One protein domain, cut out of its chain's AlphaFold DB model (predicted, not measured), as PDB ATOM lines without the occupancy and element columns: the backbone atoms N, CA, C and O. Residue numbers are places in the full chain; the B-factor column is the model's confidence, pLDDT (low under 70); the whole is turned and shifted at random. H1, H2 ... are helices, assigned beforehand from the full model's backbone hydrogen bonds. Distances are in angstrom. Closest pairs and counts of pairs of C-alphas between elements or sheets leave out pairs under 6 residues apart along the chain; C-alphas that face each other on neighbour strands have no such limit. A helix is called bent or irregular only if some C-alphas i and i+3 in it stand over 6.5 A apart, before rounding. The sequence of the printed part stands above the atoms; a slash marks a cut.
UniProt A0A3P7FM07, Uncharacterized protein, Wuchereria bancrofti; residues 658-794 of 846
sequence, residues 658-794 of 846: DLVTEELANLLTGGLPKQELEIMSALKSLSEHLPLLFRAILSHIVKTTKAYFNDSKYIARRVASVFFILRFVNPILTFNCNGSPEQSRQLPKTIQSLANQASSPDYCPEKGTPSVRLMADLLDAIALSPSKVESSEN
ATOM      1  N   ASP A 658     200.916 344.720 167.735       82.20
ATOM      2  CA  ASP A 658     200.338 345.803 166.937       82.20
ATOM      3  C   ASP A 658     199.100 345.333 166.173       82.20
ATOM      4  O   ASP A 658     198.047 345.959 166.291       82.20
ATOM      5  N   LEU A 659     199.187 344.174 165.509       85.64
ATOM      6  CA  LEU A 659     198.044 343.544 164.847       85.64
ATOM      7  C   LEU A 659     196.893 343.320 165.834       85.64
ATOM      8  O   LEU A 659     195.766 343.725 165.586       85.64
ATOM      9  N   VAL A 660     197.188 342.718 166.987       88.60
ATOM     10  CA  VAL A 660     196.165 342.406 167.997       88.60
ATOM     11  C   VAL A 660     195.530 343.677 168.557       88.60
ATOM     12  O   VAL A 660     194.338 343.696 168.842       88.60
ATOM     13  N   THR A 661     196.295 344.759 168.688       84.24
ATOM     14  CA  THR A 661     195.752 346.053 169.115       84.24
ATOM     15  C   THR A 661     194.788 346.633 168.078       84.24
ATOM     16  O   THR A 661     193.757 347.184 168.462       84.24
ATOM     17  N   GLU A 662     195.097 346.505 166.783       81.38
ATOM     18  CA  GLU A 662     194.227 346.970 165.695       81.38
ATOM     19  C   GLU A 662     192.954 346.113 165.575       81.38
ATOM     20  O   GLU A 662     191.854 346.666 165.560       81.38
ATOM     21  N   GLU A 663     193.075 344.785 165.602       85.29
ATOM     22  CA  GLU A 663     191.939 343.850 165.510       85.29
ATOM     23  C   GLU A 663     190.994 343.944 166.719       85.29
ATOM     24  O   GLU A 663     189.767 343.911 166.587       85.29
ATOM     25  N   LEU A 664     191.543 344.128 167.925       83.88
ATOM     26  CA  LEU A 664     190.740 344.260 169.143       83.88
ATOM     27  C   LEU A 664     190.214 345.683 169.372       83.88
ATOM     28  O   LEU A 664     189.443 345.889 170.312       83.88
ATOM     29  N   ALA A 665     190.549 346.662 168.522       80.04
ATOM     30  CA  ALA A 665     190.092 348.046 168.672       80.04
ATOM     31  C   ALA A 665     188.559 348.154 168.772       80.04
ATOM     32  O   ALA A 665     188.043 348.942 169.565       80.04
ATOM     33  N   ASN A 666     187.825 347.304 168.048       76.46
ATOM     34  CA  ASN A 666     186.358 347.255 168.083       76.46
ATOM     35  C   ASN A 666     185.782 346.701 169.397       76.46
ATOM     36  O   ASN A 666     184.616 346.946 169.709       76.46
ATOM     37  N   LEU A 667     186.558 345.930 170.166       76.77
ATOM     38  CA  LEU A 667     186.172 345.526 171.523       76.77
ATOM     39  C   LEU A 667     186.442 346.636 172.548       76.77
ATOM     40  O   LEU A 667     185.846 346.625 173.621       76.77
ATOM     41  N   LEU A 668     187.331 347.577 172.219       67.04
ATOM     42  CA  LEU A 668     187.772 348.663 173.095       67.04
ATOM     43  C   LEU A 668     186.910 349.932 172.980       67.04
ATOM     44  O   LEU A 668     187.010 350.815 173.835       67.04
ATOM     45  N   THR A 669     186.076 350.052 171.943       66.11
ATOM     46  CA  THR A 669     185.173 351.196 171.752       66.11
ATOM     47  C   THR A 669     184.012 351.165 172.755       66.11
ATOM     48  O   THR A 669     183.388 350.132 172.988       66.11
ATOM     49  N   GLY A 670     183.738 352.309 173.397       53.46
ATOM     50  CA  GLY A 670     182.761 352.417 174.487       53.46
ATOM     51  C   GLY A 670     181.326 352.095 174.051       53.46
ATOM     52  O   GLY A 670     180.827 352.672 173.086       53.46
ATOM     53  N   GLY A 671     180.663 351.200 174.789       61.85
ATOM     54  CA  GLY A 671     179.301 350.720 174.532       61.85
ATOM     55  C   GLY A 671     178.766 349.849 175.678       61.85
ATOM     56  O   GLY A 671     179.386 349.782 176.742       61.85
ATOM     57  N   LEU A 672     177.609 349.198 175.480       59.72
ATOM     58  CA  LEU A 672     177.076 348.207 176.428       59.72
ATOM     59  C   LEU A 672     178.096 347.076 176.681       59.72
ATOM     60  O   LEU A 672     178.901 346.782 175.793       59.72
ATOM     61  N   PRO A 673     178.063 346.417 177.859       65.72
ATOM     62  CA  PRO A 673     178.904 345.254 178.118       65.72
ATOM     63  C   PRO A 673     178.690 344.206 177.023       65.72
ATOM     64  O   PRO A 673     177.573 343.731 176.813       65.72
ATOM     65  N   LYS A 674     179.770 343.887 176.303       71.33
ATOM     66  CA  LYS A 674     179.733 342.933 175.196       71.33
ATOM     67  C   LYS A 674     179.369 341.544 175.705       71.33
ATOM     68  O   LYS A 674     179.870 341.106 176.743       71.33
ATOM     69  N   GLN A 675     178.498 340.859 174.971       81.10
ATOM     70  CA  GLN A 675     178.093 339.497 175.308       81.10
ATOM     71  C   GLN A 675     179.251 338.521 175.073       81.10
ATOM     72  O   GLN A 675     180.073 338.722 174.178       81.10
ATOM     73  N   GLU A 676     179.296 337.429 175.842       86.94
ATOM     74  CA  GLU A 676     180.374 336.436 175.746       86.94
ATOM     75  C   GLU A 676     180.553 335.879 174.326       86.94
ATOM     76  O   GLU A 676     181.683 335.728 173.872       86.94
ATOM     77  N   LEU A 677     179.462 335.635 173.587       86.63
ATOM     78  CA  LEU A 677     179.541 335.149 172.204       86.63
ATOM     79  C   LEU A 677     180.195 336.157 171.247       86.63
ATOM     80  O   LEU A 677     180.931 335.753 170.349       86.63
ATOM     81  N   GLU A 678     179.954 337.456 171.436       86.71
ATOM     82  CA  GLU A 678     180.569 338.508 170.615       86.71
ATOM     83  C   GLU A 678     182.079 338.573 170.877       86.71
ATOM     84  O   GLU A 678     182.878 338.657 169.943       86.71
ATOM     85  N   ILE A 679     182.473 338.445 172.149       89.03
ATOM     86  CA  ILE A 679     183.877 338.368 172.565       89.03
ATOM     87  C   ILE A 679     184.549 337.146 171.928       89.03
ATOM     88  O   ILE A 679     185.625 337.274 171.343       89.03
ATOM     89  N   MET A 680     183.910 335.975 171.990       92.63
ATOM     90  CA  MET A 680     184.463 334.749 171.410       92.63
ATOM     91  C   MET A 680     184.585 334.814 169.886       92.63
ATOM     92  O   MET A 680     185.581 334.341 169.345       92.63
ATOM     93  N   SER A 681     183.621 335.436 169.199       89.74
ATOM     94  CA  SER A 681     183.695 335.667 167.751       89.74
ATOM     95  C   SER A 681     184.907 336.530 167.380       89.74
ATOM     96  O   SER A 681     185.690 336.163 166.503       89.74
ATOM     97  N   ALA A 682     185.126 337.628 168.112       89.89
ATOM     98  CA  ALA A 682     186.277 338.502 167.895       89.89
ATOM     99  C   ALA A 682     187.613 337.793 168.176       89.89
ATOM    100  O   ALA A 682     188.553 337.927 167.398       89.89
ATOM    101  N   LEU A 683     187.702 336.998 169.249       92.54
ATOM    102  CA  LEU A 683     188.915 336.232 169.563       92.54
ATOM    103  C   LEU A 683     189.194 335.118 168.546       92.54
ATOM    104  O   LEU A 683     190.354 334.868 168.216       92.54
ATOM    105  N   LYS A 684     188.148 334.470 168.021       90.46
ATOM    106  CA  LYS A 684     188.289 333.481 166.949       90.46
ATOM    107  C   LYS A 684     188.817 334.135 165.676       90.46
ATOM    108  O   LYS A 684     189.826 333.679 165.145       90.46
ATOM    109  N   SER A 685     188.201 335.239 165.253       90.27
ATOM    110  CA  SER A 685     188.668 336.015 164.102       90.27
ATOM    111  C   SER A 685     190.114 336.480 164.289       90.27
ATOM    112  O   SER A 685     190.931 336.312 163.387       90.27
ATOM    113  N   LEU A 686     190.475 336.954 165.487       91.11
ATOM    114  CA  LEU A 686     191.855 337.313 165.806       91.11
ATOM    115  C   LEU A 686     192.812 336.138 165.568       91.11
ATOM    116  O   LEU A 686     193.846 336.320 164.933       91.11
ATOM    117  N   SER A 687     192.475 334.940 166.058       88.67
ATOM    118  CA  SER A 687     193.357 333.768 165.966       88.67
ATOM    119  C   SER A 687     193.691 333.347 164.534       88.67
ATOM    120  O   SER A 687     194.799 332.872 164.283       88.67
ATOM    121  N   GLU A 688     192.769 333.580 163.599       86.85
ATOM    122  CA  GLU A 688     192.929 333.268 162.175       86.85
ATOM    123  C   GLU A 688     193.890 334.248 161.478       86.85
ATOM    124  O   GLU A 688     194.610 333.853 160.561       86.85
ATOM    125  N   HIS A 689     193.972 335.494 161.958       88.33
ATOM    126  CA  HIS A 689     194.813 336.549 161.382       88.33
ATOM    127  C   HIS A 689     196.183 336.697 162.061       88.33
ATOM    128  O   HIS A 689     197.021 337.466 161.589       88.33
ATOM    129  N   LEU A 690     196.447 335.973 163.158       89.47
ATOM    130  CA  LEU A 690     197.720 336.074 163.876       89.47
ATOM    131  C   LEU A 690     198.927 335.752 162.970       89.47
ATOM    132  O   LEU A 690     198.883 334.774 162.207       89.47
ATOM    133  N   PRO A 691     200.050 336.486 163.114       87.90
ATOM    134  CA  PRO A 691     201.240 336.264 162.300       87.90
ATOM    135  C   PRO A 691     201.755 334.829 162.417       87.90
ATOM    136  O   PRO A 691     201.717 334.228 163.494       87.90
ATOM    137  N   LEU A 692     202.274 334.279 161.316       87.23
ATOM    138  CA  LEU A 692     202.755 332.894 161.264       87.23
ATOM    139  C   LEU A 692     203.821 332.614 162.327       87.23
ATOM    140  O   LEU A 692     203.729 331.616 163.039       87.23
ATOM    141  N   LEU A 693     204.773 333.534 162.508       88.96
ATOM    142  CA  LEU A 693     205.811 333.410 163.531       88.96
ATOM    143  C   LEU A 693     205.234 333.403 164.954       88.96
ATOM    144  O   LEU A 693     205.646 332.581 165.769       88.96
ATOM    145  N   PHE A 694     204.243 334.251 165.243       92.28
ATOM    146  CA  PHE A 694     203.547 334.253 166.535       92.28
ATOM    147  C   PHE A 694     202.907 332.885 166.809       92.28
ATOM    148  O   PHE A 694     203.102 332.296 167.874       92.28
ATOM    149  N   ARG A 695     202.167 332.362 165.823       91.52
ATOM    150  CA  ARG A 695     201.486 331.065 165.910       91.52
ATOM    151  C   ARG A 695     202.468 329.906 166.070       91.52
ATOM    152  O   ARG A 695     202.240 329.033 166.904       91.52
ATOM    153  N   ALA A 696     203.573 329.924 165.327       91.59
ATOM    154  CA  ALA A 696     204.621 328.914 165.415       91.59
ATOM    155  C   ALA A 696     205.257 328.875 166.813       91.59
ATOM    156  O   ALA A 696     205.351 327.800 167.402       91.59
ATOM    157  N   ILE A 697     205.611 330.037 167.381       93.96
ATOM    158  CA  ILE A 697     206.193 330.129 168.732       93.96
ATOM    159  C   ILE A 697     205.219 329.565 169.769       93.96
ATOM    160  O   ILE A 697     205.593 328.728 170.588       93.96
ATOM    161  N   LEU A 698     203.958 329.999 169.721       94.34
ATOM    162  CA  LEU A 698     202.948 329.602 170.698       94.34
ATOM    163  C   LEU A 698     202.641 328.099 170.639       94.34
ATOM    164  O   LEU A 698     202.627 327.433 171.673       94.34
ATOM    165  N   SER A 699     202.483 327.545 169.436       93.66
ATOM    166  CA  SER A 699     202.314 326.102 169.226       93.66
ATOM    167  C   SER A 699     203.539 325.309 169.667       93.66
ATOM    168  O   SER A 699     203.386 324.269 170.304       93.66
ATOM    169  N   HIS A 700     204.750 325.812 169.415       93.95
ATOM    170  CA  HIS A 700     205.973 325.157 169.865       93.95
ATOM    171  C   HIS A 700     206.041 325.079 171.400       93.95
ATOM    172  O   HIS A 700     206.239 323.997 171.945       93.95
ATOM    173  N   ILE A 701     205.752 326.176 172.110       95.49
ATOM    174  CA  ILE A 701     205.691 326.198 173.584       95.49
ATOM    175  C   ILE A 701     204.676 325.179 174.118       95.49
ATOM    176  O   ILE A 701     204.968 324.428 175.057       95.49
ATOM    177  N   VAL A 702     203.484 325.143 173.513       95.24
ATOM    178  CA  VAL A 702     202.414 324.224 173.912       95.24
ATOM    179  C   VAL A 702     202.820 322.772 173.668       95.24
ATOM    180  O   VAL A 702     202.672 321.956 174.574       95.24
ATOM    181  N   LYS A 703     203.376 322.445 172.495       93.19
ATOM    182  CA  LYS A 703     203.832 321.088 172.148       93.19
ATOM    183  C   LYS A 703     204.954 320.611 173.066       93.19
ATOM    184  O   LYS A 703     204.847 319.519 173.615       93.19
ATOM    185  N   THR A 704     205.973 321.440 173.292       93.95
ATOM    186  CA  THR A 704     207.106 321.109 174.169       93.95
ATOM    187  C   THR A 704     206.638 320.829 175.595       93.95
ATOM    188  O   THR A 704     207.057 319.850 176.208       93.95
ATOM    189  N   THR A 705     205.711 321.640 176.114       95.38
ATOM    190  CA  THR A 705     205.180 321.433 177.468       95.38
ATOM    191  C   THR A 705     204.254 320.218 177.535       95.38
ATOM    192  O   THR A 705     204.352 319.410 178.453       95.38
ATOM    193  N   LYS A 706     203.374 320.050 176.542       93.57
ATOM    194  CA  LYS A 706     202.452 318.914 176.444       93.57
ATOM    195  C   LYS A 706     203.204 317.576 176.405       93.57
ATOM    196  O   LYS A 706     202.805 316.652 177.106       93.57
ATOM    197  N   ALA A 707     204.300 317.494 175.649       92.54
ATOM    198  CA  ALA A 707     205.129 316.292 175.565       92.54
ATOM    199  C   ALA A 707     205.772 315.921 176.914       92.54
ATOM    200  O   ALA A 707     205.884 314.743 177.236       92.54
ATOM    201  N   TYR A 708     206.151 316.913 177.728       94.39
ATOM    202  CA  TYR A 708     206.707 316.673 179.064       94.39
ATOM    203  C   TYR A 708     205.663 316.119 180.050       94.39
ATOM    204  O   TYR A 708     205.986 315.286 180.890       94.39
ATOM    205  N   PHE A 709     204.402 316.545 179.929       93.21
ATOM    206  CA  PHE A 709     203.290 316.111 180.785       93.21
ATOM    207  C   PHE A 709     202.387 315.073 180.093       93.21
ATOM    208  O   PHE A 709     201.164 315.240 180.032       93.21
ATOM    209  N   ASN A 710     202.988 314.003 179.559       90.96
ATOM    210  CA  ASN A 710     202.293 312.817 179.029       90.96
ATOM    211  C   ASN A 710     201.157 313.124 178.035       90.96
ATOM    212  O   ASN A 710     200.079 312.532 178.092       90.96
ATOM    213  N   ASP A 711     201.369 314.092 177.146       88.53
ATOM    214  CA  ASP A 711     200.403 314.496 176.126       88.53
ATOM    215  C   ASP A 711     199.033 314.987 176.644       88.53
ATOM    216  O   ASP A 711     198.028 314.990 175.920       88.53
ATOM    217  N   SER A 712     198.990 315.495 177.878       90.33
ATOM    218  CA  SER A 712     197.769 316.003 178.508       90.33
ATOM    219  C   SER A 712     197.142 317.187 177.751       90.33
ATOM    220  O   SER A 712     197.734 318.264 177.606       90.33
ATOM    221  N   LYS A 713     195.882 317.026 177.311       90.34
ATOM    222  CA  LYS A 713     195.086 318.107 176.690       90.34
ATOM    223  C   LYS A 713     194.837 319.272 177.651       90.34
ATOM    224  O   LYS A 713     194.826 320.425 177.227       90.34
ATOM    225  N   TYR A 714     194.661 318.977 178.939       92.15
ATOM    226  CA  TYR A 714     194.507 319.991 179.982       92.15
ATOM    227  C   TYR A 714     195.728 320.917 180.034       92.15
ATOM    228  O   TYR A 714     195.580 322.140 179.985       92.15
ATOM    229  N   ILE A 715     196.932 320.337 180.047       94.45
ATOM    230  CA  ILE A 715     198.185 321.096 180.073       94.45
ATOM    231  C   ILE A 715     198.323 321.959 178.826       94.45
ATOM    232  O   ILE A 715     198.643 323.142 178.937       94.45
ATOM    233  N   ALA A 716     198.003 321.413 177.651       94.44
ATOM    234  CA  ALA A 716     198.056 322.173 176.407       94.44
ATOM    235  C   ALA A 716     197.178 323.438 176.459       94.44
ATOM    236  O   ALA A 716     197.664 324.544 176.205       94.44
ATOM    237  N   ARG A 717     195.914 323.299 176.885       94.67
ATOM    238  CA  ARG A 717     194.989 324.434 177.044       94.67
ATOM    239  C   ARG A 717     195.445 325.409 178.119       94.67
ATOM    240  O   ARG A 717     195.321 326.617 177.932       94.67
ATOM    241  N   ARG A 718     195.987 324.911 179.234       94.25
ATOM    242  CA  ARG A 718     196.507 325.750 180.321       94.25
ATOM    243  C   ARG A 718     197.649 326.635 179.835       94.25
ATOM    244  O   ARG A 718     197.613 327.841 180.054       94.25
ATOM    245  N   VAL A 719     198.629 326.063 179.140       95.66
ATOM    246  CA  VAL A 719     199.780 326.806 178.602       95.66
ATOM    247  C   VAL A 719     199.335 327.829 177.557       95.66
ATOM    248  O   VAL A 719     199.748 328.989 177.626       95.66
ATOM    249  N   ALA A 720     198.440 327.436 176.644       95.31
ATOM    250  CA  ALA A 720     197.853 328.350 175.668       95.31
ATOM    251  C   ALA A 720     197.120 329.513 176.361       95.31
ATOM    252  O   ALA A 720     197.357 330.672 176.035       95.31
ATOM    253  N   SER A 721     196.304 329.227 177.379       95.55
ATOM    254  CA  SER A 721     195.588 330.232 178.177       95.55
ATOM    255  C   SER A 721     196.549 331.197 178.881       95.55
ATOM    256  O   SER A 721     196.373 332.417 178.811       95.55
ATOM    257  N   VAL A 722     197.619 330.687 179.497       95.81
ATOM    258  CA  VAL A 722     198.603 331.527 180.194       95.81
ATOM    259  C   VAL A 722     199.296 332.495 179.234       95.81
ATOM    260  O   VAL A 722     199.361 333.694 179.511       95.81
ATOM    261  N   PHE A 723     199.812 332.017 178.102       96.16
ATOM    262  CA  PHE A 723     200.596 332.878 177.216       96.16
ATOM    263  C   PHE A 723     199.747 333.722 176.266       96.16
ATOM    264  O   PHE A 723     200.072 334.890 176.058       96.16
ATOM    265  N   PHE A 724     198.649 333.181 175.737       95.54
ATOM    266  CA  PHE A 724     197.783 333.907 174.809       95.54
ATOM    267  C   PHE A 724     196.827 334.859 175.526       95.54
ATOM    268  O   PHE A 724     196.727 336.030 175.168       95.54
ATOM    269  N   ILE A 725     196.140 334.386 176.567       95.60
ATOM    270  CA  ILE A 725     195.095 335.169 177.230       95.60
ATOM    271  C   ILE A 725     195.683 336.008 178.359       95.60
ATOM    272  O   ILE A 725     195.656 337.239 178.292       95.60
ATOM    273  N   LEU A 726     196.254 335.357 179.376       95.18
ATOM    274  CA  LEU A 726     196.688 336.028 180.603       95.18
ATOM    275  C   LEU A 726     197.848 337.003 180.359       95.18
ATOM    276  O   LEU A 726     197.833 338.114 180.886       95.18
ATOM    277  N   ARG A 727     198.858 336.600 179.580       95.02
ATOM    278  CA  ARG A 727     200.103 337.372 179.410       95.02
ATOM    279  C   ARG A 727     200.164 338.216 178.132       95.02
ATOM    280  O   ARG A 727     201.094 339.018 177.998       95.02
ATOM    281  N   PHE A 728     199.188 338.091 177.230       94.68
ATOM    282  CA  PHE A 728     199.193 338.797 175.946       94.68
ATOM    283  C   PHE A 728     197.905 339.590 175.672       94.68
ATOM    284  O   PHE A 728     197.954 340.822 175.723       94.68
ATOM    285  N   VAL A 729     196.756 338.936 175.467       93.89
ATOM    286  CA  VAL A 729     195.480 339.622 175.165       93.89
ATOM    287  C   VAL A 729     195.019 340.509 176.326       93.89
ATOM    288  O   VAL A 729     194.753 341.696 176.128       93.89
ATOM    289  N   ASN A 730     194.966 339.977 177.550       92.37
ATOM    290  CA  ASN A 730     194.441 340.715 178.702       92.37
ATOM    291  C   ASN A 730     195.240 341.987 179.026       92.37
ATOM    292  O   ASN A 730     194.612 343.028 179.241       92.37
ATOM    293  N   PRO A 731     196.588 341.975 179.019       90.09
ATOM    294  CA  PRO A 731     197.366 343.198 179.157       90.09
ATOM    295  C   PRO A 731     197.044 344.233 178.073       90.09
ATOM    296  O   PRO A 731     196.831 345.394 178.410       90.09
ATOM    297  N   ILE A 732     196.950 343.834 176.798       87.07
ATOM    298  CA  ILE A 732     196.622 344.757 175.694       87.07
ATOM    299  C   ILE A 732     195.255 345.411 175.927       87.07
ATOM    300  O   ILE A 732     195.133 346.631 175.837       87.07
ATOM    301  N   LEU A 733     194.247 344.616 176.295       85.67
ATOM    302  CA  LEU A 733     192.902 345.122 176.565       85.67
ATOM    303  C   LEU A 733     192.861 346.058 177.779       85.67
ATOM    304  O   LEU A 733     192.230 347.109 177.735       85.67
ATOM    305  N   THR A 734     193.581 345.705 178.845       82.52
ATOM    306  CA  THR A 734     193.619 346.500 180.080       82.52
ATOM    307  C   THR A 734     194.250 347.875 179.849       82.52
ATOM    308  O   THR A 734     193.783 348.860 180.415       82.52
ATOM    309  N   PHE A 735     195.302 347.959 179.026       72.29
ATOM    310  CA  PHE A 735     196.023 349.214 178.785       72.29
ATOM    311  C   PHE A 735     195.400 350.108 177.702       72.29
ATOM    312  O   PHE A 735     195.624 351.313 177.746       72.29
ATOM    313  N   ASN A 736     194.623 349.555 176.761       67.31
ATOM    314  CA  ASN A 736     194.084 350.310 175.619       67.31
ATOM    315  C   ASN A 736     192.589 350.672 175.739       67.31
ATOM    316  O   ASN A 736     192.024 351.276 174.826       67.31
ATOM    317  N   CYS A 737     191.911 350.313 176.835       57.67
ATOM    318  CA  CYS A 737     190.521 350.714 177.052       57.67
ATOM    319  C   CYS A 737     190.420 352.208 177.410       57.67
ATOM    320  O   CYS A 737     190.783 352.614 178.510       57.67
ATOM    321  N   ASN A 738     189.795 352.999 176.535       52.36
ATOM    322  CA  ASN A 738     189.447 354.408 176.786       52.36
ATOM    323  C   ASN A 738     188.192 354.591 177.678       52.36
ATOM    324  O   ASN A 738     187.661 355.697 177.785       52.36
ATOM    325  N   GLY A 739     187.668 353.504 178.256       52.45
ATOM    326  CA  GLY A 739     186.478 353.495 179.113       52.45
ATOM    327  C   GLY A 739     186.778 353.817 180.579       52.45
ATOM    328  O   GLY A 739     187.914 354.108 180.950       52.45
ATOM    329  N   SER A 740     185.759 353.736 181.442       55.60
ATOM    330  CA  SER A 740     185.980 353.891 182.887       55.60
ATOM    331  C   SER A 740     186.962 352.822 183.414       55.60
ATOM    332  O   SER A 740     187.065 351.730 182.837       55.60
ATOM    333  N   PRO A 741     187.677 353.075 184.528       63.00
ATOM    334  CA  PRO A 741     188.566 352.088 185.157       63.00
ATOM    335  C   PRO A 741     187.880 350.744 185.467       63.00
ATOM    336  O   PRO A 741     188.526 349.703 185.544       63.00
ATOM    337  N   GLU A 742     186.561 350.756 185.653       64.36
ATOM    338  CA  GLU A 742     185.755 349.563 185.913       64.36
ATOM    339  C   GLU A 742     185.456 348.792 184.624       64.36
ATOM    340  O   GLU A 742     185.660 347.577 184.573       64.36
ATOM    341  N   GLN A 743     185.060 349.489 183.553       62.89
ATOM    342  CA  GLN A 743     184.809 348.876 182.243       62.89
ATOM    343  C   GLN A 743     186.084 348.278 181.637       62.89
ATOM    344  O   GLN A 743     186.060 347.152 181.142       62.89
ATOM    345  N   SER A 744     187.208 348.992 181.755       65.92
ATOM    346  CA  SER A 744     188.528 348.528 181.296       65.92
ATOM    347  C   SER A 744     188.997 347.244 181.987       65.92
ATOM    348  O   SER A 744     189.771 346.481 181.416       65.92
ATOM    349  N   ARG A 745     188.497 346.960 183.197       77.50
ATOM    350  CA  ARG A 745     188.807 345.729 183.938       77.50
ATOM    351  C   ARG A 745     187.798 344.613 183.694       77.50
ATOM    352  O   ARG A 745     188.159 343.450 183.855       77.50
ATOM    353  N   GLN A 746     186.555 344.928 183.335       82.28
ATOM    354  CA  GLN A 746     185.500 343.920 183.234       82.28
ATOM    355  C   GLN A 746     185.706 342.976 182.045       82.28
ATOM    356  O   GLN A 746     185.619 341.763 182.219       82.28
ATOM    357  N   LEU A 747     186.032 343.504 180.862       86.09
ATOM    358  CA  LEU A 747     186.242 342.682 179.665       86.09
ATOM    359  C   LEU A 747     187.401 341.671 179.839       86.09
ATOM    360  O   LEU A 747     187.157 340.474 179.663       86.09
ATOM    361  N   PRO A 748     188.618 342.078 180.263       90.27
ATOM    362  CA  PRO A 748     189.695 341.131 180.564       90.27
ATOM    363  C   PRO A 748     189.320 340.097 181.635       90.27
ATOM    364  O   PRO A 748     189.700 338.932 181.525       90.27
ATOM    365  N   LYS A 749     188.546 340.487 182.661       91.42
ATOM    366  CA  LYS A 749     188.066 339.555 183.697       91.42
ATOM    367  C   LYS A 749     187.139 338.485 183.123       91.42
ATOM    368  O   LYS A 749     187.315 337.313 183.452       91.42
ATOM    369  N   THR A 750     186.189 338.862 182.266       91.70
ATOM    370  CA  THR A 750     185.288 337.907 181.602       91.70
ATOM    371  C   THR A 750     186.079 336.930 180.735       91.70
ATOM    372  O   THR A 750     185.919 335.718 180.881       91.70
ATOM    373  N   ILE A 751     187.002 337.435 179.909       94.30
ATOM    374  CA  ILE A 751     187.864 336.598 179.058       94.30
ATOM    375  C   ILE A 751     188.703 335.639 179.914       94.30
ATOM    376  O   ILE A 751     188.768 334.447 179.619       94.30
ATOM    377  N   GLN A 752     189.308 336.125 181.004       95.35
ATOM    378  CA  GLN A 752     190.101 335.281 181.900       95.35
ATOM    379  C   GLN A 752     189.256 334.199 182.584       95.35
ATOM    380  O   GLN A 752     189.733 333.080 182.759       95.35
ATOM    381  N   SER A 753     188.011 334.507 182.959       95.19
ATOM    382  CA  SER A 753     187.088 333.532 183.556       95.19
ATOM    383  C   SER A 753     186.756 332.400 182.581       95.19
ATOM    384  O   SER A 753     186.875 331.228 182.942       95.19
ATOM    385  N   LEU A 754     186.419 332.739 181.329       96.04
ATOM    386  CA  LEU A 754     186.182 331.754 180.270       96.04
ATOM    387  C   LEU A 754     187.427 330.894 180.026       96.04
ATOM    388  O   LEU A 754     187.323 329.671 179.954       96.04
ATOM    389  N   ALA A 755     188.607 331.521 179.968       95.87
ATOM    390  CA  ALA A 755     189.880 330.829 179.784       95.87
ATOM    391  C   ALA A 755     190.151 329.822 180.910       95.87
ATOM    392  O   ALA A 755     190.511 328.682 180.639       95.87
ATOM    393  N   ASN A 756     189.931 330.226 182.167       94.48
ATOM    394  CA  ASN A 756     190.145 329.375 183.337       94.48
ATOM    395  C   ASN A 756     189.193 328.171 183.364       94.48
ATOM    396  O   ASN A 756     189.614 327.080 183.742       94.48
ATOM    397  N   GLN A 757     187.932 328.353 182.957       95.15
ATOM    398  CA  GLN A 757     186.961 327.256 182.855       95.15
ATOM    399  C   GLN A 757     187.322 326.289 181.720       95.15
ATOM    400  O   GLN A 757     187.311 325.075 181.918       95.15
ATOM    401  N   ALA A 758     187.697 326.818 180.551       95.12
ATOM    402  CA  ALA A 758     188.093 326.025 179.387       95.12
ATOM    403  C   ALA A 758     189.408 325.254 179.600       95.12
ATOM    404  O   ALA A 758     189.602 324.173 179.042       95.12
ATOM    405  N   SER A 759     190.313 325.796 180.421       94.02
ATOM    406  CA  SER A 759     191.574 325.160 180.803       94.02
ATOM    407  C   SER A 759     191.525 324.516 182.195       94.02
ATOM    408  O   SER A 759     192.572 324.391 182.824       94.02
ATOM    409  N   SER A 760     190.342 324.177 182.715       92.90
ATOM    410  CA  SER A 760     190.185 323.455 183.986       92.90
ATOM    411  C   SER A 760     190.512 321.965 183.803       92.90
ATOM    412  O   SER A 760     190.189 321.422 182.742       92.90
ATOM    413  N   PRO A 761     191.113 321.274 184.794       90.05
ATOM    414  CA  PRO A 761     191.299 319.821 184.707       90.05
ATOM    415  C   PRO A 761     189.956 319.077 184.610       90.05
ATOM    416  O   PRO A 761     189.874 318.056 183.936       90.05
ATOM    417  N   ASP A 762     188.890 319.645 185.181       90.95
ATOM    418  CA  ASP A 762     187.535 319.077 185.179       90.95
ATOM    419  C   ASP A 762     186.697 319.496 183.954       90.95
ATOM    420  O   ASP A 762     185.478 319.298 183.923       90.95
ATOM    421  N   TYR A 763     187.313 320.135 182.952       93.10
ATOM    422  CA  TYR A 763     186.586 320.602 181.776       93.10
ATOM    423  C   TYR A 763     185.979 319.428 180.995       93.10
ATOM    424  O   TYR A 763     186.684 318.561 180.475       93.10
ATOM    425  N   CYS A 764     184.654 319.461 180.844       89.58
ATOM    426  CA  CYS A 764     183.893 318.535 180.018       89.58
ATOM    427  C   CYS A 764     183.069 319.319 178.980       89.58
ATOM    428  O   CYS A 764     182.285 320.188 179.383       89.58
ATOM    429  N   PRO A 765     183.184 319.010 177.671       88.37
ATOM    430  CA  PRO A 765     182.442 319.706 176.619       88.37
ATOM    431  C   PRO A 765     180.926 319.713 176.851       88.37
ATOM    432  O   PRO A 765     180.274 320.716 176.600       88.37
ATOM    433  N   GLU A 766     180.354 318.630 177.378       88.39
ATOM    434  CA  GLU A 766     178.903 318.497 177.580       88.39
ATOM    435  C   GLU A 766     178.358 319.393 178.699       88.39
ATOM    436  O   GLU A 766     177.190 319.774 178.676       88.39
ATOM    437  N   LYS A 767     179.204 319.745 179.676       87.23
ATOM    438  CA  LYS A 767     178.831 320.570 180.836       87.23
ATOM    439  C   LYS A 767     179.167 322.051 180.651       87.23
ATOM    440  O   LYS A 767     178.717 322.882 181.437       87.23
ATOM    441  N   GLY A 768     179.982 322.386 179.650       83.32
ATOM    442  CA  GLY A 768     180.425 323.752 179.389       83.32
ATOM    443  C   GLY A 768     179.342 324.605 178.729       83.32
ATOM    444  O   GLY A 768     178.613 324.144 177.849       83.32
ATOM    445  N   THR A 769     179.276 325.887 179.094       91.69
ATOM    446  CA  THR A 769     178.461 326.852 178.344       91.69
ATOM    447  C   THR A 769     178.969 326.964 176.896       91.69
ATOM    448  O   THR A 769     180.133 326.646 176.619       91.69
ATOM    449  N   PRO A 770     178.144 327.436 175.940       92.78
ATOM    450  CA  PRO A 770     178.588 327.646 174.562       92.78
ATOM    451  C   PRO A 770     179.877 328.477 174.461       92.78
ATOM    452  O   PRO A 770     180.782 328.099 173.721       92.78
ATOM    453  N   SER A 771     180.004 329.540 175.261       93.85
ATOM    454  CA  SER A 771     181.199 330.391 175.318       93.85
ATOM    455  C   SER A 771     182.442 329.634 175.788       93.85
ATOM    456  O   SER A 771     183.513 329.788 175.208       93.85
ATOM    457  N   VAL A 772     182.307 328.793 176.821       94.96
ATOM    458  CA  VAL A 772     183.429 328.012 177.369       94.96
ATOM    459  C   VAL A 772     183.894 326.953 176.371       94.96
ATOM    460  O   VAL A 772     185.099 326.763 176.217       94.96
ATOM    461  N   ARG A 773     182.971 326.310 175.642       94.87
ATOM    462  CA  ARG A 773     183.333 325.377 174.562       94.87
ATOM    463  C   ARG A 773     184.106 326.070 173.445       94.87
ATOM    464  O   ARG A 773     185.188 325.615 173.101       94.87
ATOM    465  N   LEU A 774     183.608 327.212 172.964       95.40
ATOM    466  CA  LEU A 774     184.309 328.013 171.954       95.40
ATOM    467  C   LEU A 774     185.699 328.445 172.432       95.40
ATOM    468  O   LEU A 774     186.633 328.508 171.637       95.40
ATOM    469  N   MET A 775     185.848 328.740 173.726       96.38
ATOM    470  CA  MET A 775     187.141 329.080 174.312       96.38
ATOM    471  C   MET A 775     188.083 327.874 174.351       96.38
ATOM    472  O   MET A 775     189.258 328.016 174.031       96.38
ATOM    473  N   ALA A 776     187.587 326.683 174.692       95.34
ATOM    474  CA  ALA A 776     188.386 325.461 174.634       95.34
ATOM    475  C   ALA A 776     188.829 325.144 173.196       95.34
ATOM    476  O   ALA A 776     190.008 324.864 172.984       95.34
ATOM    477  N   ASP A 777     187.924 325.276 172.222       94.15
ATOM    478  CA  ASP A 777     188.221 325.071 170.801       94.15
ATOM    479  C   ASP A 777     189.272 326.071 170.296       94.15
ATOM    480  O   ASP A 777     190.190 325.694 169.571       94.15
ATOM    481  N   LEU A 778     189.186 327.337 170.721       94.62
ATOM    482  CA  LEU A 778     190.181 328.366 170.415       94.62
ATOM    483  C   LEU A 778     191.567 328.000 170.969       94.62
ATOM    484  O   LEU A 778     192.567 328.108 170.259       94.62
ATOM    485  N   LEU A 779     191.639 327.569 172.232       94.86
ATOM    486  CA  LEU A 779     192.902 327.176 172.866       94.86
ATOM    487  C   LEU A 779     193.505 325.925 172.207       94.86
ATOM    488  O   LEU A 779     194.721 325.864 172.020       94.86
ATOM    489  N   ASP A 780     192.667 324.963 171.813       93.12
ATOM    490  CA  ASP A 780     193.092 323.772 171.072       93.12
ATOM    491  C   ASP A 780     193.578 324.133 169.657       93.12
ATOM    492  O   ASP A 780     194.609 323.627 169.214       93.12
ATOM    493  N   ALA A 781     192.897 325.050 168.964       90.65
ATOM    494  CA  ALA A 781     193.309 325.528 167.643       90.65
ATOM    495  C   ALA A 781     194.661 326.253 167.693       90.65
ATOM    496  O   ALA A 781     195.517 326.037 166.844       90.65
ATOM    497  N   ILE A 782     194.901 327.059 168.727       84.95
ATOM    498  CA  ILE A 782     196.187 327.736 168.940       84.95
ATOM    499  C   ILE A 782     197.333 326.736 169.165       84.95
ATOM    500  O   ILE A 782     198.459 326.971 168.723       84.95
ATOM    501  N   ALA A 783     197.053 325.602 169.814       80.91
ATOM    502  CA  ALA A 783     198.024 324.520 169.982       80.91
ATOM    503  C   ALA A 783     198.386 323.827 168.652       80.91
ATOM    504  O   ALA A 783     199.428 323.173 168.541       80.91
ATOM    505  N   LEU A 784     197.536 323.970 167.633       80.28
ATOM    506  CA  LEU A 784     197.680 323.384 166.308       80.28
ATOM    507  C   LEU A 784     198.146 324.467 165.326       80.28
ATOM    508  O   LEU A 784     197.358 325.197 164.735       80.28
ATOM    509  N   SER A 785     199.457 324.611 165.148       68.60
ATOM    510  CA  SER A 785     200.011 325.571 164.179       68.60
ATOM    511  C   SER A 785     201.198 325.016 163.382       68.60
ATOM    512  O   SER A 785     201.786 324.011 163.816       68.60
ATOM    513  N   PRO A 786     201.486 325.619 162.203       64.19
ATOM    514  CA  PRO A 786     202.326 325.044 161.145       64.19
ATOM    515  C   PRO A 786     203.775 324.768 161.567       64.19
ATOM    516  O   PRO A 786     204.261 325.286 162.570       64.19
ATOM    517  N   SER A 787     204.444 323.902 160.801       63.25
ATOM    518  CA  SER A 787     205.725 323.271 161.147       63.25
ATOM    519  C   SER A 787     206.966 324.147 160.933       63.25
ATOM    520  O   SER A 787     207.980 323.886 161.580       63.25
ATOM    521  N   LYS A 788     206.920 325.187 160.085       69.05
ATOM    522  CA  LYS A 788     208.039 326.125 159.877       69.05
ATOM    523  C   LYS A 788     207.560 327.427 159.218       69.05
ATOM    524  O   LYS A 788     206.574 327.401 158.490       69.05
ATOM    525  N   VAL A 789     208.243 328.542 159.487       69.78
ATOM    526  CA  VAL A 789     208.049 329.834 158.793       69.78
ATOM    527  C   VAL A 789     209.202 330.021 157.811       69.78
ATOM    528  O   VAL A 789     210.359 329.822 158.191       69.78
ATOM    529  N   GLU A 790     208.909 330.374 156.559       68.16
ATOM    530  CA  GLU A 790     209.951 330.642 155.565       68.16
ATOM    531  C   GLU A 790     210.684 331.958 155.866       68.16
ATOM    532  O   GLU A 790     210.109 332.920 156.374       68.16
ATOM    533  N   SER A 791     211.981 332.021 155.548       62.35
ATOM    534  CA  SER A 791     212.816 333.195 155.860       62.35
ATOM    535  C   SER A 791     212.351 334.497 155.192       62.35
ATOM    536  O   SER A 791     212.529 335.565 155.770       62.35
ATOM    537  N   SER A 792     211.723 334.404 154.016       67.06
ATOM    538  CA  SER A 792     211.132 335.521 153.268       67.06
ATOM    539  C   SER A 792     209.936 336.156 153.984       67.06
ATOM    540  O   SER A 792     209.649 337.331 153.774       67.06
ATOM    541  N   GLU A 793     209.258 335.404 154.851       73.53
ATOM    542  CA  GLU A 793     208.099 335.870 155.615       73.53
ATOM    543  C   GLU A 793     208.480 336.441 156.987       73.53
ATOM    544  O   GLU A 793     207.620 336.962 157.697       73.53
ATOM    545  N   ASN A 794     209.751 336.339 157.394       80.19
ATOM    546  CA  ASN A 794     210.208 336.819 158.693       80.19
ATOM    547  C   ASN A 794     210.551 338.324 158.632       80.19
ATOM    548  O   ASN A 794     211.617 338.686 158.127       80.19
TER     549      ASN A 794
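This is residues 658 to 794 of the 846 residues of an uncharacterized protein of Wuchereria bancrofti (UniProt A0A3P7FM07). A flat slab of helices: the long helix H5, bent but running nearly straight, and H6 lie side by side, running opposite ways, and H7 crosses them on one face with H3 alongside it. At one end H4 folds back slantwise along H5a and meets the end of H7; towards the other end the short H1 crosses H5b, with H2 close by. The printed part has 137 residues with seven named helices, H1 to H7 in chain order, and no named strand; its class is all helix. It is compact, with a radius of gyration of the C-alphas of 15.2 A, and spans 43 by 43 by 20 A.

H5, the longest helix, covers residues 713 to 736 and by its hydrogen bonds was assigned as one helix, but it is bent, with C-alphas 726 and 729 6.6 A apart. Its arms are H5a, residues 713 to 726, 18.4 A, and H5b, residues 729 to 736. H6 holds residues 743 to 758, 23.3 A; it is neither bent nor irregular, but only just: C-alphas 744 and 747 are 6.5 A apart. H7 holds residues 770 to 783, 20.2 A, and its last C-alpha is at (198.024, 324.520, 169.982). H3 is residues 676 to 689, 20.4 A, and H4 is residues 692 to 708, 24.4 A. H1, residues 658 to 663, begins at C-alpha (200.338, 345.803, 166.937), and H2 is residues 665 to 668.

H5 and H7 are the hub, touching four helices each. H5b and H6 form a helical hairpin, at a shallow tilt of 1 degree, opposite ways, with C-alphas of Asn 730 and Pro 748 closest at 5.1 A. H6 touches H5a with residues 751 to 758 alone, closest at C-alphas of Ser 721 and Ala 755, 6.0 A. H7 is about perpendicular to H5a, at 86 degrees; they touch, closest at C-alphas of Arg 717 and Leu 779, 5.4 A. H3 and H7 touch at a shallow tilt of 17 degrees, the same way, closest at C-alphas of Leu 677 and Ser 771, 5.9 A. H4 and H5a form a helical hairpin at a steep tilt of 41 degrees, closest at C-alphas of Val 702 and Ala 716, 5.4 A. H1 only just touches H5b, with 3 pairs of C-alphas within 8 A, closest at Thr 661 and Ile 732, 6.8 A. H2 is close to H5b but not clearly touching: C-alphas of Leu 668 and Asn 736 are 7.0 A apart. Every O i to N i+4 pair is within hydrogen-bond range in H1, H3, H4, H5b and H7, against 9 of 10 in H5a and 10 of 12 in H6; H2 is too short for such a pair.

The two C-alphas farthest apart, of Lys 767 and Ser 792, are 45.0 A apart. The printed part has no cut, and the link from H6 to H7 is long, with 11 residues. Mean pLDDT of the printed part is 85.5; residues 668 to 673, 736 to 744 and 785 to 792 hold the values under 70.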